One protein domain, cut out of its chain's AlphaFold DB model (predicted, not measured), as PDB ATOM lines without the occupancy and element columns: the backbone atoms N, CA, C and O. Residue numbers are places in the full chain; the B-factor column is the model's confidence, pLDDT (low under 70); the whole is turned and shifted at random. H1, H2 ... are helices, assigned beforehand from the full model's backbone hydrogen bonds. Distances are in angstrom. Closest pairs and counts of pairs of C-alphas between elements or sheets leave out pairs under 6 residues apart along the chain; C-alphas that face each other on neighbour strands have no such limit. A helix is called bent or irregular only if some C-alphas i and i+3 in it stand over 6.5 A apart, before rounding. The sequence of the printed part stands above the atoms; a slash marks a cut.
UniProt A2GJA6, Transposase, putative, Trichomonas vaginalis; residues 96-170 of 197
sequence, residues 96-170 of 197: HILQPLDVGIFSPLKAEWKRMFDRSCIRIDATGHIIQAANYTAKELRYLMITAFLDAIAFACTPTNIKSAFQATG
ATOM      1  N   HIS A  96     116.249 160.323 165.818       77.62
ATOM      2  CA  HIS A  96     115.374 161.451 166.160       77.62
ATOM      3  C   HIS A  96     114.421 161.207 167.353       77.62
ATOM      4  O   HIS A  96     113.754 162.141 167.811       77.62
ATOM      5  N   ILE A  97     114.338 159.966 167.838       81.81
ATOM      6  CA  ILE A  97     113.476 159.545 168.944       81.81
ATOM      7  C   ILE A  97     114.312 159.144 170.164       81.81
ATOM      8  O   ILE A  97     114.031 159.603 171.267       81.81
ATOM      9  N   LEU A  98     115.322 158.293 169.965       84.88
ATOM     10  CA  LEU A  98     116.058 157.637 171.047       84.88
ATOM     11  C   LEU A  98     117.439 158.241 171.307       84.88
ATOM     12  O   LEU A  98     117.973 158.036 172.390       84.88
ATOM     13  N   GLN A  99     118.028 158.980 170.361       89.44
ATOM     14  CA  GLN A  99     119.392 159.493 170.493       89.44
ATOM     15  C   GLN A  99     119.380 160.854 171.210       89.44
ATOM     16  O   GLN A  99     118.934 161.848 170.627       89.44
ATOM     17  N   PRO A 100     119.894 160.958 172.455       90.12
ATOM     18  CA  PRO A 100     119.796 162.194 173.243       90.12
ATOM     19  C   PRO A 100     120.447 163.393 172.550       90.12
ATOM     20  O   PRO A 100     119.942 164.514 172.616       90.12
ATOM     21  N   LEU A 101     121.543 163.144 171.828       90.25
ATOM     22  CA  LEU A 101     122.237 164.175 171.065       90.25
ATOM     23  C   LEU A 101     121.324 164.831 170.021       90.25
ATOM     24  O   LEU A 101     121.261 166.058 169.966       90.25
ATOM     25  N   ASP A 102     120.568 164.043 169.255       88.94
ATOM     26  CA  ASP A 102     119.635 164.566 168.251       88.94
ATOM     27  C   ASP A 102     118.407 165.223 168.883       88.94
ATOM     28  O   ASP A 102     117.908 166.228 168.377       88.94
ATOM     29  N   VAL A 103     117.920 164.672 169.996       86.88
ATOM     30  CA  VAL A 103     116.681 165.129 170.633       86.88
ATOM     31  C   VAL A 103     116.852 166.455 171.373       86.88
ATOM     32  O   VAL A 103     115.938 167.281 171.316       86.88
ATOM     33  N   GLY A 104     117.980 166.664 172.059       87.31
ATOM     34  CA  GLY A 104     118.146 167.804 172.966       87.31
ATOM     35  C   GLY A 104     119.396 168.658 172.759       87.31
ATOM     36  O   GLY A 104     119.361 169.838 173.093       87.31
ATOM     37  N   ILE A 105     120.487 168.120 172.201       93.56
ATOM     38  CA  ILE A 105     121.795 168.808 172.213       93.56
ATOM     39  C   ILE A 105     122.123 169.473 170.874       93.56
ATOM     40  O   ILE A 105     122.597 170.608 170.845       93.56
ATOM     41  N   PHE A 106     121.848 168.823 169.743       92.31
ATOM     42  CA  PHE A 106     122.249 169.352 168.437       92.31
ATOM     43  C   PHE A 106     121.502 170.617 168.024       92.31
ATOM     44  O   PHE A 106     122.080 171.449 167.327       92.31
ATOM     45  N   SER A 107     120.247 170.789 168.442       91.19
ATOM     46  CA  SER A 107     119.497 172.017 168.158       91.19
ATOM     47  C   SER A 107     120.139 173.253 168.812       91.19
ATOM     48  O   SER A 107     120.519 174.165 168.072       91.19
ATOM     49  N   PRO A 108     120.325 173.310 170.151       93.12
ATOM     50  CA  PRO A 108     120.990 174.449 170.785       93.12
ATOM     51  C   PRO A 108     122.447 174.599 170.337       93.12
ATOM     52  O   PRO A 108     122.883 175.722 170.101       93.12
ATOM     53  N   LEU A 109     123.172 173.493 170.124       95.19
ATOM     54  CA  LEU A 109     124.546 173.531 169.617       95.19
ATOM     55  C   LEU A 109     124.647 174.234 168.260       95.19
ATOM     56  O   LEU A 109     125.489 175.106 168.086       95.19
ATOM     57  N   LYS A 110     123.793 173.879 167.290       93.81
ATOM     58  CA  LYS A 110     123.816 174.487 165.948       93.81
ATOM     59  C   LYS A 110     123.464 175.971 165.986       93.81
ATOM     60  O   LYS A 110     124.083 176.755 165.270       93.81
ATOM     61  N   ALA A 111     122.470 176.340 166.793       94.44
ATOM     62  CA  ALA A 111     122.052 177.730 166.942       94.44
ATOM     63  C   ALA A 111     123.178 178.582 167.540       94.44
ATOM     64  O   ALA A 111     123.514 179.632 166.989       94.44
ATOM     65  N   GLU A 112     123.797 178.096 168.614       95.00
ATOM     66  CA  GLU A 112     124.872 178.816 169.287       95.00
ATOM     67  C   GLU A 112     126.147 178.854 168.447       95.00
ATOM     68  O   GLU A 112     126.742 179.916 168.288       95.00
ATOM     69  N   TRP A 113     126.519 177.740 167.815       96.44
ATOM     70  CA  TRP A 113     127.670 177.694 166.919       96.44
ATOM     71  C   TRP A 113     127.554 178.720 165.794       96.44
ATOM     72  O   TRP A 113     128.493 179.482 165.567       96.44
ATOM     73  N   LYS A 114     126.388 178.798 165.138       94.19
ATOM     74  CA  LYS A 114     126.131 179.810 164.107       94.19
ATOM     75  C   LYS A 114     126.299 181.221 164.673       94.19
ATOM     76  O   LYS A 114     127.006 182.030 164.087       94.19
ATOM     77  N   ARG A 115     125.705 181.502 165.835       93.69
ATOM     78  CA  ARG A 115     125.791 182.815 166.491       93.69
ATOM     79  C   ARG A 115     127.236 183.207 166.823       93.69
ATOM     80  O   ARG A 115     127.625 184.353 166.603       93.69
ATOM     81  N   MET A 116     128.025 182.279 167.364       93.69
ATOM     82  CA  MET A 116     129.424 182.519 167.735       93.69
ATOM     83  C   MET A 116     130.318 182.671 166.506       93.69
ATOM     84  O   MET A 116     131.181 183.547 166.487       93.69
ATOM     85  N   PHE A 117     130.075 181.875 165.467       93.19
ATOM     86  CA  PHE A 117     130.792 181.961 164.202       93.19
ATOM     87  C   PHE A 117     130.497 183.263 163.445       93.19
ATOM     88  O   PHE A 117     131.422 183.942 163.005       93.19
ATOM     89  N   ASP A 118     129.227 183.666 163.357       90.81
ATOM     90  CA  ASP A 118     128.837 184.928 162.723       90.81
ATOM     91  C   ASP A 118     129.485 186.116 163.455       90.81
ATOM     92  O   ASP A 118     129.975 187.050 162.823       90.81
ATOM     93  N   ARG A 119     129.570 186.053 164.793       88.75
ATOM     94  CA  ARG A 119     130.244 187.070 165.612       88.75
ATOM     95  C   ARG A 119     131.760 187.090 165.408       88.75
ATOM     96  O   ARG A 119     132.342 188.172 165.389       88.75
ATOM     97  N   SER A 120     132.408 185.932 165.284       86.94
ATOM     98  CA  SER A 120     133.864 185.846 165.107       86.94
ATOM     99  C   SER A 120     134.322 186.269 163.705       86.94
ATOM    100  O   SER A 120     135.474 186.664 163.519       86.94
ATOM    101  N   CYS A 121     133.405 186.274 162.735       85.75
ATOM    102  CA  CYS A 121     133.620 186.798 161.388       85.75
ATOM    103  C   CYS A 121     133.500 188.334 161.273       85.75
ATOM    104  O   CYS A 121     133.673 188.882 160.184       85.75
ATOM    105  N   ILE A 122     133.211 189.056 162.362       84.69
ATOM    106  CA  ILE A 122     133.146 190.525 162.350       84.69
ATOM    107  C   ILE A 122     134.557 191.084 162.560       84.69
ATOM    108  O   ILE A 122     135.140 190.912 163.630       84.69
ATOM    109  N   ARG A 123     135.103 191.798 161.565       80.00
ATOM    110  CA  ARG A 123     136.322 192.605 161.746       80.00
ATOM    111  C   ARG A 123     135.976 194.066 161.979       80.00
ATOM    112  O   ARG A 123     135.069 194.602 161.346       80.00
ATOM    113  N   ILE A 124     136.745 194.696 162.856       81.94
ATOM    114  CA  ILE A 124     136.659 196.120 163.158       81.94
ATOM    115  C   ILE A 124     137.975 196.764 162.714       81.94
ATOM    116  O   ILE A 124     139.044 196.192 162.940       81.94
ATOM    117  N   ASP A 125     137.902 197.902 162.034       79.00
ATOM    118  CA  ASP A 125     139.088 198.663 161.650       79.00
ATOM    119  C   ASP A 125     139.698 199.431 162.840       79.00
ATOM    120  O   ASP A 125     139.142 199.477 163.938       79.00
ATOM    121  N   ALA A 126     140.857 200.062 162.630       80.56
ATOM    122  CA  ALA A 126     141.533 200.846 163.670       80.56
ATOM    123  C   ALA A 126     140.708 202.052 164.169       80.56
ATOM    124  O   ALA A 126     141.025 202.624 165.209       80.56
ATOM    125  N   THR A 127     139.660 202.439 163.437       83.00
ATOM    126  CA  THR A 127     138.754 203.546 163.764       83.00
ATOM    127  C   THR A 127     137.440 203.092 164.405       83.00
ATOM    128  O   THR A 127     136.625 203.932 164.769       83.00
ATOM    129  N   GLY A 128     137.238 201.783 164.597       80.88
ATOM    130  CA  GLY A 128     136.039 201.232 165.224       80.88
ATOM    131  C   GLY A 128     134.900 200.878 164.258       80.88
ATOM    132  O   GLY A 128     133.831 200.484 164.725       80.88
ATOM    133  N   HIS A 129     135.087 200.973 162.937       81.25
ATOM    134  CA  HIS A 129     134.050 200.620 161.960       81.25
ATOM    135  C   HIS A 129     134.092 199.143 161.565       81.25
ATOM    136  O   HIS A 129     135.153 198.528 161.456       81.25
ATOM    137  N   ILE A 130     132.912 198.572 161.308       80.56
ATOM    138  CA  ILE A 130     132.766 197.187 160.852       80.56
ATOM    139  C   ILE A 130     133.205 197.070 159.390       80.56
ATOM    140  O   ILE A 130     132.667 197.741 158.508       80.56
ATOM    141  N   ILE A 131     134.122 196.144 159.121       80.44
ATOM    142  CA  ILE A 131     134.567 195.805 157.771       80.44
ATOM    143  C   ILE A 131     133.556 194.825 157.163       80.44
ATOM    144  O   ILE A 131     133.538 193.645 157.505       80.44
ATOM    145  N   GLN A 132     132.714 195.308 156.246       64.12
ATOM    146  CA  GLN A 132     131.622 194.518 155.652       64.12
ATOM    147  C   GLN A 132     132.090 193.361 154.745       64.12
ATOM    148  O   GLN A 132     131.328 192.428 154.511       64.12
ATOM    149  N   ALA A 133     133.331 193.396 154.247       66.88
ATOM    150  CA  ALA A 133     133.890 192.392 153.337       66.88
ATOM    151  C   ALA A 133     135.321 192.004 153.742       66.88
ATOM    152  O   ALA A 133     136.279 192.186 152.990       66.88
ATOM    153  N   ALA A 134     135.487 191.512 154.970       71.50
ATOM    154  CA  ALA A 134     136.770 190.977 155.400       71.50
ATOM    155  C   ALA A 134     137.112 189.712 154.590       71.50
ATOM    156  O   ALA A 134     136.376 188.727 154.610       71.50
ATOM    157  N   ASN A 135     138.245 189.735 153.887       80.88
ATOM    158  CA  ASN A 135     138.773 188.546 153.229       80.88
ATOM    159  C   ASN A 135     139.378 187.619 154.287       80.88
ATOM    160  O   ASN A 135     140.290 188.015 155.013       80.88
ATOM    161  N   TYR A 136     138.881 186.387 154.355       83.69
ATOM    162  CA  TYR A 136     139.431 185.336 155.204       83.69
ATOM    163  C   TYR A 136     140.121 184.288 154.347       83.69
ATOM    164  O   TYR A 136     139.564 183.792 153.364       83.69
ATOM    165  N   THR A 137     141.322 183.891 154.749       88.69
ATOM    166  CA  THR A 137     141.943 182.690 154.195       88.69
ATOM    167  C   THR A 137     141.189 181.445 154.667       88.69
ATOM    168  O   THR A 137     140.569 181.418 155.732       88.69
ATOM    169  N   ALA A 138     141.293 180.348 153.913       86.69
ATOM    170  CA  ALA A 138     140.686 179.076 154.309       86.69
ATOM    171  C   ALA A 138     141.238 178.520 155.643       86.69
ATOM    172  O   ALA A 138     140.565 177.710 156.282       86.69
ATOM    173  N   LYS A 139     142.456 178.919 156.051       88.00
ATOM    174  CA  LYS A 139     143.066 178.553 157.345       88.00
ATOM    175  C   LYS A 139     142.414 179.339 158.484       88.00
ATOM    176  O   LYS A 139     141.960 178.729 159.447       88.00
ATOM    177  N   GLU A 140     142.306 180.660 158.345       88.56
ATOM    178  CA  GLU A 140     141.654 181.519 159.344       88.56
ATOM    179  C   GLU A 140     140.188 181.138 159.538       88.56
ATOM    180  O   GLU A 140     139.752 180.953 160.669       88.56
ATOM    181  N   LEU A 141     139.440 180.942 158.447       89.94
ATOM    182  CA  LEU A 141     138.028 180.577 158.542       89.94
ATOM    183  C   LEU A 141     137.843 179.253 159.289       89.94
ATOM    184  O   LEU A 141     136.974 179.141 160.146       89.94
ATOM    185  N   ARG A 142     138.697 178.259 159.017       91.00
ATOM    186  CA  ARG A 142     138.661 176.967 159.711       91.00
ATOM    187  C   ARG A 142     138.966 177.115 161.197       91.00
ATOM    188  O   ARG A 142     138.285 176.491 162.004       91.00
ATOM    189  N   TYR A 143     139.964 177.925 161.542       91.81
ATOM    190  CA  TYR A 143     140.283 178.221 162.933       91.81
ATOM    191  C   TYR A 143     139.069 178.825 163.647       91.81
ATOM    192  O   TYR A 143     138.625 178.261 164.641       91.81
ATOM    193  N   LEU A 144     138.459 179.872 163.077       92.31
ATOM    194  CA  LEU A 144     137.259 180.512 163.632       92.31
ATOM    195  C   LEU A 144     136.065 179.556 163.742       92.31
ATOM    196  O   LEU A 144     135.329 179.599 164.724       92.31
ATOM    197  N   MET A 145     135.864 178.681 162.751       92.38
ATOM    198  CA  MET A 145     134.804 177.669 162.785       92.38
ATOM    199  C   MET A 145     135.006 176.672 163.927       92.38
ATOM    200  O   MET A 145     134.036 176.322 164.597       92.38
ATOM    201  N   ILE A 146     136.239 176.190 164.117       93.75
ATOM    202  CA  ILE A 146     136.567 175.178 165.126       93.75
ATOM    203  C   ILE A 146     136.514 175.784 166.526       93.75
ATOM    204  O   ILE A 146     135.916 175.174 167.405       93.75
ATOM    205  N   THR A 147     137.072 176.977 166.743       93.69
ATOM    206  CA  THR A 147     137.015 177.635 168.057       93.69
ATOM    207  C   THR A 147     135.577 177.949 168.456       93.69
ATOM    208  O   THR A 147     135.142 177.528 169.523       93.69
ATOM    209  N   ALA A 148     134.789 178.541 167.551       94.69
ATOM    210  CA  ALA A 148     133.365 178.773 167.790       94.69
ATOM    211  C   ALA A 148     132.601 177.468 168.067       94.69
ATOM    212  O   ALA A 148     131.634 177.462 168.824       94.69
ATOM    213  N   PHE A 149     133.004 176.355 167.444       95.00
ATOM    214  CA  PHE A 149     132.385 175.052 167.681       95.00
ATOM    215  C   PHE A 149     132.713 174.494 169.068       95.00
ATOM    216  O   PHE A 149     131.813 173.985 169.731       95.00
ATOM    217  N   LEU A 150     133.966 174.605 169.516       94.19
ATOM    218  CA  LEU A 150     134.378 174.180 170.856       94.19
ATOM    219  C   LEU A 150     133.651 174.983 171.941       94.19
ATOM    220  O   LEU A 150     133.092 174.392 172.866       94.19
ATOM    221  N   ASP A 151     133.556 176.301 171.771       93.69
ATOM    222  CA  ASP A 151     132.818 177.161 172.698       93.69
ATOM    223  C   ASP A 151     131.318 176.821 172.716       93.69
ATOM    224  O   ASP A 151     130.696 176.707 173.777       93.69
ATOM    225  N   ALA A 152     130.728 176.583 171.541       94.88
ATOM    226  CA  ALA A 152     129.328 176.194 171.433       94.88
ATOM    227  C   ALA A 152     129.051 174.810 172.046       94.88
ATOM    228  O   ALA A 152     127.971 174.603 172.603       94.88
ATOM    229  N   ILE A 153     130.005 173.869 171.995       93.75
ATOM    230  CA  ILE A 153     129.909 172.590 172.718       93.75
ATOM    231  C   ILE A 153     129.845 172.845 174.220       93.75
ATOM    232  O   ILE A 153     128.955 172.303 174.875       93.75
ATOM    233  N   ALA A 154     130.741 173.674 174.762       92.50
ATOM    234  CA  ALA A 154     130.752 173.991 176.189       92.50
ATOM    235  C   ALA A 154     129.424 174.625 176.643       92.50
ATOM    236  O   ALA A 154     128.921 174.315 177.723       92.50
ATOM    237  N   PHE A 155     128.808 175.448 175.788       93.31
ATOM    238  CA  PHE A 155     127.493 176.036 176.044       93.31
ATOM    239  C   PHE A 155     126.333 175.032 175.925       93.31
ATOM    240  O   PHE A 155     125.408 175.037 176.739       93.31
ATOM    241  N   ALA A 156     126.335 174.172 174.906       92.94
ATOM    242  CA  ALA A 156     125.220 173.266 174.639       92.94
ATOM    243  C   ALA A 156     125.221 172.036 175.561       92.94
ATOM    244  O   ALA A 156     124.156 171.594 175.998       92.94
ATOM    245  N   CYS A 157     126.397 171.502 175.891       92.56
ATOM    246  CA  CYS A 157     126.581 170.271 176.660       92.56
ATOM    247  C   CYS A 157     126.618 170.515 178.179       92.56
ATOM    248  O   CYS A 157     127.458 169.967 178.889       92.56
ATOM    249  N   THR A 158     125.693 171.321 178.700       94.19
ATOM    250  CA  THR A 158     125.558 171.506 180.152       94.19
ATOM    251  C   THR A 158     124.906 170.284 180.808       94.19
ATOM    252  O   THR A 158     124.084 169.612 180.174       94.19
ATOM    253  N   PRO A 159     125.168 170.010 182.102       93.50
ATOM    254  CA  PRO A 159     124.513 168.914 182.820       93.50
ATOM    255  C   PRO A 159     122.982 168.979 182.756       93.50
ATOM    256  O   PRO A 159     122.321 167.945 182.676       93.50
ATOM    257  N   THR A 160     122.411 170.186 182.757       93.50
ATOM    258  CA  THR A 160     120.965 170.412 182.644       93.50
ATOM    259  C   THR A 160     120.436 169.995 181.275       93.50
ATOM    260  O   THR A 160     119.466 169.239 181.200       93.50
ATOM    261  N   ASN A 161     121.095 170.424 180.193       92.62
ATOM    262  CA  ASN A 161     120.696 170.061 178.834       92.62
ATOM    263  C   ASN A 161     120.856 168.561 178.587       92.62
ATOM    264  O   ASN A 161     119.965 167.941 178.010       92.62
ATOM    265  N   ILE A 162     121.951 167.969 179.072       93.50
ATOM    266  CA  ILE A 162     122.204 166.530 178.970       93.50
ATOM    267  C   ILE A 162     121.093 165.757 179.689       93.50
ATOM    268  O   ILE A 162     120.439 164.925 179.067       93.50
ATOM    269  N   LYS A 163     120.799 166.069 180.957       93.75
ATOM    270  CA  LYS A 163     119.717 165.404 181.707       93.75
ATOM    271  C   LYS A 163     118.365 165.532 181.005       93.75
ATOM    272  O   LYS A 163     117.667 164.535 180.852       93.75
ATOM    273  N   SER A 164     118.021 166.730 180.530       92.00
ATOM    274  CA  SER A 164     116.779 166.973 179.786       92.00
ATOM    275  C   SER A 164     116.705 166.146 178.495       92.00
ATOM    276  O   SER A 164     115.675 165.544 178.198       92.00
ATOM    277  N   ALA A 165     117.816 166.035 177.759       92.69
ATOM    278  CA  ALA A 165     117.894 165.229 176.546       92.69
ATOM    279  C   ALA A 165     117.653 163.735 176.823       92.69
ATOM    280  O   ALA A 165     116.882 163.100 176.107       92.69
ATOM    281  N   PHE A 166     118.256 163.189 177.882       92.75
ATOM    282  CA  PHE A 166     118.049 161.797 178.301       92.75
ATOM    283  C   PHE A 166     116.630 161.523 178.829       92.75
ATOM    284  O   PHE A 166     116.071 160.453 178.584       92.75
ATOM    285  N   GLN A 167     116.018 162.495 179.507       91.62
ATOM    286  CA  GLN A 167     114.617 162.411 179.929       91.62
ATOM    287  C   GLN A 167     113.666 162.455 178.731       91.62
ATOM    288  O   GLN A 167     112.650 161.763 178.705       91.62
ATOM    289  N   ALA A 168     113.981 163.266 177.720       88.62
ATOM    290  CA  ALA A 168     113.175 163.380 176.512       88.62
ATOM    291  C   ALA A 168     113.186 162.094 175.672       88.62
ATOM    292  O   ALA A 168     112.171 161.778 175.051       88.62
ATOM    293  N   THR A 169     114.293 161.345 175.678       89.62
ATOM    294  CA  THR A 169     114.394 160.038 175.010       89.62
ATOM    295  C   THR A 169     113.845 158.881 175.842       89.62
ATOM    296  O   THR A 169     113.773 157.771 175.330       89.62
ATOM    297  N   GLY A 170     113.477 159.100 177.110       89.56
ATOM    298  CA  GLY A 170     113.033 158.031 178.013       89.56
ATOM    299  C   GLY A 170     114.130 157.025 178.372       89.56
ATOM    300  O   GLY A 170     113.822 155.939 178.851       89.56
TER     301      GLY A 170
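This is residues 96 to 170 of the 197 residues of the protein "Transposase, putative" of Trichomonas vaginalis (UniProt A2GJA6). Two long helices, H1 and H2, cross at a slant; the short H3 packs on the first part of H1 at one end, and the loop of residues 121 to 137 folds back on itself at the other. The printed part has 75 residues, with H1, H2 and H3 in that order and no named strand: all helix. It is loose, radius of gyration of the C-alphas 16.3 A, spanning 53 by 23 by 16 A.

Find C-alpha 100 at (119.796, 162.194, 173.243); from there H1 runs 28.7 A to residue 120. It is irregular, C-alphas 103 and 106 being 7.3 A apart, with a kink of 40 degrees near residue 107. H2, residues 138 to 156, runs 26.2 A. H3, residues 159 to 168, ends at C-alpha 168 (113.175, 163.380, 176.512).

H1 and H2 touch, opposite ways at a steep tilt of 47 degrees; their closest C-alphas, Trp 113 and Ala 152, are 5.0 A apart. H1 touches H3 with residues 100 to 105 alone, C-alphas of Gly 104 and Ala 165 closest at 4.4 A. H2 and H3 meet only through their link. Every O i to N i+4 pair is within hydrogen-bond range in H2 and H3, 14 of 17 in H1.

The printed part has no cut. The link H1 to H2 is long, 17 residues; within it residues 132 to 133 are under pLDDT 70.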